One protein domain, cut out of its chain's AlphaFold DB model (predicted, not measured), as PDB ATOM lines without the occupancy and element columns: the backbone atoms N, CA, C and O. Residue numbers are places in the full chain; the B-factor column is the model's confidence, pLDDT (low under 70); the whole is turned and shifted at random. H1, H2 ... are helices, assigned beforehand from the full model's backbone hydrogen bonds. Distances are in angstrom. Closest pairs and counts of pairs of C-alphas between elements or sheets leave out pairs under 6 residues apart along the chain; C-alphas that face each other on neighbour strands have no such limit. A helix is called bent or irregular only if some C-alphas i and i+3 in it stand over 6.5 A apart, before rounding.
ATOM      1  N   GLU A 347      32.920  12.960 -16.099       57.19
ATOM      2  CA  GLU A 347      33.056  12.158 -14.878       57.19
ATOM      3  C   GLU A 347      32.910  13.061 -13.668       57.19
ATOM      4  O   GLU A 347      33.727  13.961 -13.474       57.19
ATOM      5  N   GLY A 348      31.779  12.917 -12.960       65.50
ATOM      6  CA  GLY A 348      31.429  13.884 -11.928       65.50
ATOM      7  C   GLY A 348      32.645  14.056 -11.035       65.50
ATOM      8  O   GLY A 348      33.231  13.046 -10.655       65.50
ATOM      9  N   LEU A 349      33.043  15.298 -10.753       68.44
ATOM     10  CA  LEU A 349      34.258  15.641  -9.997       68.44
ATOM     11  C   LEU A 349      34.506  14.719  -8.791       68.44
ATOM     12  O   LEU A 349      35.642  14.414  -8.471       68.44
ATOM     13  N   GLN A 350      33.435  14.222  -8.170       69.62
ATOM     14  CA  GLN A 350      33.443  13.199  -7.125       69.62
ATOM     15  C   GLN A 350      34.050  11.849  -7.558       69.62
ATOM     16  O   GLN A 350      34.933  11.351  -6.870       69.62
ATOM     17  N   ARG A 351      33.618  11.261  -8.682       70.06
ATOM     18  CA  ARG A 351      34.172  10.010  -9.235       70.06
ATOM     19  C   ARG A 351      35.629  10.191  -9.649       70.06
ATOM     20  O   ARG A 351      36.450   9.336  -9.346       70.06
ATOM     21  N   LEU A 352      35.948  11.332 -10.260       74.38
ATOM     22  CA  LEU A 352      37.322  11.702 -10.606       74.38
ATOM     23  C   LEU A 352      38.195  11.889  -9.354       74.38
ATOM     24  O   LEU A 352      39.343  11.472  -9.338       74.38
ATOM     25  N   ALA A 353      37.633  12.426  -8.268       72.38
ATOM     26  CA  ALA A 353      38.269  12.501  -6.952       72.38
ATOM     27  C   ALA A 353      38.324  11.148  -6.206       72.38
ATOM     28  O   ALA A 353      38.801  11.097  -5.074       72.38
ATOM     29  N   GLY A 354      37.848  10.053  -6.812       71.69
ATOM     30  CA  GLY A 354      37.908   8.700  -6.252       71.69
ATOM     31  C   GLY A 354      36.709   8.282  -5.389       71.69
ATOM     32  O   GLY A 354      36.753   7.229  -4.756       71.69
ATOM     33  N   TYR A 355      35.629   9.063  -5.346       66.69
ATOM     34  CA  TYR A 355      34.405   8.703  -4.624       66.69
ATOM     35  C   TYR A 355      33.585   7.669  -5.412       66.69
ATOM     36  O   TYR A 355      33.245   7.904  -6.572       66.69
ATOM     37  N   HIS A 356      33.236   6.544  -4.772       59.75
ATOM     38  CA  HIS A 356      32.462   5.432  -5.359       59.75
ATOM     39  C   HIS A 356      33.057   4.837  -6.644       59.75
ATOM     40  O   HIS A 356      32.335   4.529  -7.592       59.75
ATOM     41  N   VAL A 357      34.377   4.658  -6.687       65.69
ATOM     42  CA  VAL A 357      34.998   3.805  -7.712       65.69
ATOM     43  C   VAL A 357      34.630   2.351  -7.401       65.69
ATOM     44  O   VAL A 357      34.841   1.884  -6.281       65.69
ATOM     45  N   GLU A 358      34.028   1.654  -8.367       63.19
ATOM     46  CA  GLU A 358      33.619   0.255  -8.205       63.19
ATOM     47  C   GLU A 358      34.821  -0.638  -7.846       63.19
ATOM     48  O   GLU A 358      35.925  -0.402  -8.345       63.19
ATOM     49  N   PRO A 359      34.642  -1.686  -7.020       53.03
ATOM     50  CA  PRO A 359      35.716  -2.625  -6.714       53.03
ATOM     51  C   PRO A 359      36.258  -3.268  -8.002       53.03
ATOM     52  O   PRO A 359      35.584  -4.079  -8.630       53.03
ATOM     53  N   GLY A 360      37.478  -2.899  -8.400       64.69
ATOM     54  CA  GLY A 360      38.133  -3.384  -9.623       64.69
ATOM     55  C   GLY A 360      38.083  -2.422 -10.815       64.69
ATOM     56  O   GLY A 360      38.809  -2.638 -11.787       64.69
ATOM     57  N   ALA A 361      37.306  -1.338 -10.742       64.75
ATOM     58  CA  ALA A 361      37.428  -0.238 -11.690       64.75
ATOM     59  C   ALA A 361      38.708   0.551 -11.383       64.75
ATOM     60  O   ALA A 361      38.968   0.930 -10.241       64.75
ATOM     61  N   LYS A 362      39.516   0.795 -12.416       61.03
ATOM     62  CA  LYS A 362      40.709   1.636 -12.298       61.03
ATOM     63  C   LYS A 362      40.281   3.078 -12.089       61.03
ATOM     64  O   LYS A 362      39.399   3.566 -12.800       61.03
ATOM     65  N   ASN A 363      40.889   3.759 -11.122       67.19
ATOM     66  CA  ASN A 363      40.643   5.185 -10.952       67.19
ATOM     67  C   ASN A 363      41.133   5.906 -12.228       67.19
ATOM     68  O   ASN A 363      42.261   5.651 -12.648       67.19
ATOM     69  N   PRO A 364      40.346   6.801 -12.851       62.59
ATOM     70  CA  PRO A 364      40.805   7.618 -13.982       62.59
ATOM     71  C   PRO A 364      42.133   8.349 -13.716       62.59
ATOM     72  O   PRO A 364      42.933   8.555 -14.631       62.59
ATOM     73  N   LEU A 365      42.413   8.679 -12.450       65.44
ATOM     74  CA  LEU A 365      43.674   9.274 -12.000       65.44
ATOM     75  C   LEU A 365      44.886   8.330 -12.084       65.44
ATOM     76  O   LEU A 365      46.017   8.802 -11.989       65.44
ATOM     77  N   GLU A 366      44.693   7.023 -12.288       63.91
ATOM     78  CA  GLU A 366      45.795   6.076 -12.522       63.91
ATOM     79  C   GLU A 366      46.560   6.383 -13.818       63.91
ATOM     80  O   GLU A 366      47.722   5.996 -13.935       63.91
ATOM     81  N   TYR A 367      45.947   7.099 -14.772       56.75
ATOM     82  CA  TYR A 367      46.503   7.278 -16.118       56.75
ATOM     83  C   TYR A 367      46.738   8.730 -16.556       56.75
ATOM     84  O   TYR A 367      47.195   8.945 -17.679       56.75
ATOM     85  N   GLY A 368      46.523   9.739 -15.704       67.56
ATOM     86  CA  GLY A 368      46.824  11.121 -16.092       67.56
ATOM     87  C   GLY A 368      46.848  12.123 -14.942       67.56
ATOM     88  O   GLY A 368      45.842  12.331 -14.273       67.56
ATOM     89  N   ARG A 369      47.983  12.815 -14.762       69.25
ATOM     90  CA  ARG A 369      48.100  13.958 -13.832       69.25
ATOM     91  C   ARG A 369      47.144  15.096 -14.198       69.25
ATOM     92  O   ARG A 369      46.562  15.708 -13.306       69.25
ATOM     93  N   ASP A 370      46.926  15.318 -15.490       75.94
ATOM     94  CA  ASP A 370      46.048  16.379 -15.997       75.94
ATOM     95  C   ASP A 370      44.572  16.116 -15.681       75.94
ATOM     96  O   ASP A 370      43.799  17.053 -15.487       75.94
ATOM     97  N   ALA A 371      44.187  14.845 -15.521       73.56
ATOM     98  CA  ALA A 371      42.844  14.480 -15.086       73.56
ATOM     99  C   ALA A 371      42.552  14.960 -13.649       73.56
ATOM    100  O   ALA A 371      41.393  15.138 -13.291       73.56
ATOM    101  N   MET A 372      43.573  15.248 -12.827       76.62
ATOM    102  CA  MET A 372      43.381  15.791 -11.475       76.62
ATOM    103  C   MET A 372      43.170  17.311 -11.450       76.62
ATOM    104  O   MET A 372      42.627  17.832 -10.475       76.62
ATOM    105  N   ALA A 373      43.556  18.028 -12.510       82.44
ATOM    106  CA  ALA A 373      43.445  19.485 -12.594       82.44
ATOM    107  C   ALA A 373      42.037  20.034 -12.266       82.44
ATOM    108  O   ALA A 373      41.947  20.934 -11.430       82.44
ATOM    109  N   PRO A 374      40.923  19.501 -12.816       80.69
ATOM    110  CA  PRO A 374      39.587  19.990 -12.466       80.69
ATOM    111  C   PRO A 374      39.227  19.757 -10.990       80.69
ATOM    112  O   PRO A 374      38.563  20.598 -10.386       80.69
ATOM    113  N   VAL A 375      39.676  18.648 -10.387       84.06
ATOM    114  CA  VAL A 375      39.452  18.360  -8.959       84.06
ATOM    115  C   VAL A 375      40.197  19.369  -8.091       84.06
ATOM    116  O   VAL A 375      39.620  19.910  -7.150       84.06
ATOM    117  N   LEU A 376      41.454  19.659  -8.433       85.81
ATOM    118  CA  LEU A 376      42.265  20.645  -7.721       85.81
ATOM    119  C   LEU A 376      41.676  22.052  -7.827       85.81
ATOM    120  O   LEU A 376      41.528  22.703  -6.800       85.81
ATOM    121  N   GLY A 377      41.250  22.479  -9.020       85.62
ATOM    122  CA  GLY A 377      40.607  23.784  -9.204       85.62
ATOM    123  C   GLY A 377      39.295  23.920  -8.421       85.62
ATOM    124  O   GLY A 377      39.005  24.974  -7.860       85.62
ATOM    125  N   PHE A 378      38.516  22.838  -8.305       87.25
ATOM    126  CA  PHE A 378      37.328  22.832  -7.447       87.25
ATOM    127  C   PHE A 378      37.685  22.974  -5.959       87.25
ATOM    128  O   PHE A 378      37.022  23.723  -5.242       87.25
ATOM    129  N   ILE A 379      38.714  22.261  -5.485       88.12
ATOM    130  CA  ILE A 379      39.182  22.349  -4.091       88.12
ATOM    131  C   ILE A 379      39.702  23.757  -3.792       88.12
ATOM    132  O   ILE A 379      39.346  24.319  -2.760       88.12
ATOM    133  N   GLU A 380      40.496  24.332  -4.691       91.62
ATOM    134  CA  GLU A 380      41.012  25.697  -4.577       91.62
ATOM    135  C   GLU A 380      39.872  26.712  -4.446       91.62
ATOM    136  O   GLU A 380      39.797  27.421  -3.442       91.62
ATOM    137  N   GLY A 381      38.905  26.695  -5.370       89.38
ATOM    138  CA  GLY A 381      37.745  27.583  -5.292       89.38
ATOM    139  C   GLY A 381      36.906  27.365  -4.027       89.38
ATOM    140  O   GLY A 381      36.388  28.316  -3.443       89.38
ATOM    141  N   LEU A 382      36.788  26.124  -3.544       90.44
ATOM    142  CA  LEU A 382      36.092  25.846  -2.287       90.44
ATOM    143  C   LEU A 382      36.835  26.444  -1.080       90.44
ATOM    144  O   LEU A 382      36.185  26.985  -0.185       90.44
ATOM    145  N   LEU A 383      38.170  26.389  -1.053       92.62
ATOM    146  CA  LEU A 383      38.991  27.001  -0.002       92.62
ATOM    147  C   LEU A 383      38.896  28.533  -0.023       92.62
ATOM    148  O   LEU A 383      38.799  29.153   1.040       92.62
ATOM    149  N   GLU A 384      38.847  29.151  -1.204       91.50
ATOM    150  CA  GLU A 384      38.588  30.590  -1.344       91.50
ATOM    151  C   GLU A 384      37.220  30.968  -0.770       91.50
ATOM    152  O   GLU A 384      37.090  31.921  -0.006       91.50
ATOM    153  N   VAL A 385      36.191  30.173  -1.057       92.31
ATOM    154  CA  VAL A 385      34.833  30.422  -0.563       92.31
ATOM    155  C   VAL A 385      34.701  30.195   0.947       92.31
ATOM    156  O   VAL A 385      33.976  30.943   1.612       92.31
ATOM    157  N   ILE A 386      35.418  29.213   1.502       93.62
ATOM    158  CA  ILE A 386      35.509  29.000   2.954       93.62
ATOM    159  C   ILE A 386      36.207  30.185   3.618       93.62
ATOM    160  O   ILE A 386      35.681  30.755   4.575       93.62
ATOM    161  N   SER A 387      37.364  30.599   3.094       91.56
ATOM    162  CA  SER A 387      38.107  31.739   3.646       91.56
ATOM    163  C   SER A 387      37.340  33.059   3.510       91.56
ATOM    164  O   SER A 387      37.406  33.903   4.402       91.56
ATOM    165  N   GLY A 388      36.528  33.201   2.460       89.94
ATOM    166  CA  GLY A 388      35.590  34.304   2.259       89.94
ATOM    167  C   GLY A 388      34.338  34.275   3.147       89.94
ATOM    168  O   GLY A 388      33.519  35.187   3.058       89.94
ATOM    169  N   GLY A 389      34.151  33.248   3.985       91.12
ATOM    170  CA  GLY A 389      33.009  33.136   4.903       91.12
ATOM    171  C   GLY A 389      31.658  32.876   4.224       91.12
ATOM    172  O   GLY A 389      30.612  33.037   4.853       91.12
ATOM    173  N   LEU A 390      31.662  32.485   2.947       91.56
ATOM    174  CA  LEU A 390      30.457  32.186   2.164       91.56
ATOM    175  C   LEU A 390      30.084  30.694   2.211       91.56
ATOM    176  O   LEU A 390      28.950  30.331   1.877       91.56
ATOM    177  N   PHE A 391      31.007  29.836   2.655       92.38
ATOM    178  CA  PHE A 391      30.759  28.420   2.919       92.38
ATOM    179  C   PHE A 391      31.363  27.980   4.257       92.38
ATOM    180  O   PHE A 391      32.560  28.121   4.479       92.38
ATOM    181  N   ASP A 392      30.535  27.414   5.130       90.81
ATOM    182  CA  ASP A 392      30.919  26.920   6.455       90.81
ATOM    183  C   ASP A 392      30.728  25.389   6.507       90.81
ATOM    184  O   ASP A 392      29.584  24.913   6.531       90.81
TER     185      ASP A 392
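What this domain is: This is residues 347 to 392 of the 576 residues of the protein "Hypothetical protein" of Symbiodinium necroappetens (UniProt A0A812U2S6). One long helix, H2, makes an arm of the domain, and the short helix H1 packs on the first part of it; between the two the chain swings out in a wide loop, from which residues 356 to 361 stick out at one end, while residues 384 to 389, of which 384 to 387 belong to H2, stick out at the other. The printed part has 46 residues with two named helices, H1 then H2, and no named strand. The class is all helix, though under half of the residues, 22 of 46, are in named elements. The whole is loose, with a radius of gyration of the C-alphas of 12.9 A, and elongated, spanning 40 by 20 by 12 A.

Where its parts are: H1 is residues 349 to 352, beginning at C-alpha 349 at (34.258, 15.641, -9.997). Residues 353 to 369 hold no named element. H2 is residues 370 to 387, 26.2 A from its first C-alpha at (46.048, 16.379, -15.997) to its last at (38.107, 31.739, 3.646). H2 is only just irregular: C-alphas 371 and 374 are 6.9 A apart.

How they stand to each other: H1 and H2 touch, H2 with residues 371 to 375 alone; the closest C-alphas, those of Leu 349 and Val 375, are 6.0 A apart. Their centres are 12.2 A apart. In H2, 12 of 14 O i to N i+4 pairs are within hydrogen-bond range; H1 is too short for such a pair.

The domain as a whole: The two C-alphas farthest apart, those of Gly 360 and Gly 389, are 39.6 A apart. The printed part has no cut. The link from H1 to H2, 17 residues, is long. The mean pLDDT of the printed part is 76.3, and residues 347 to 350 and 355 to 369 are under 70.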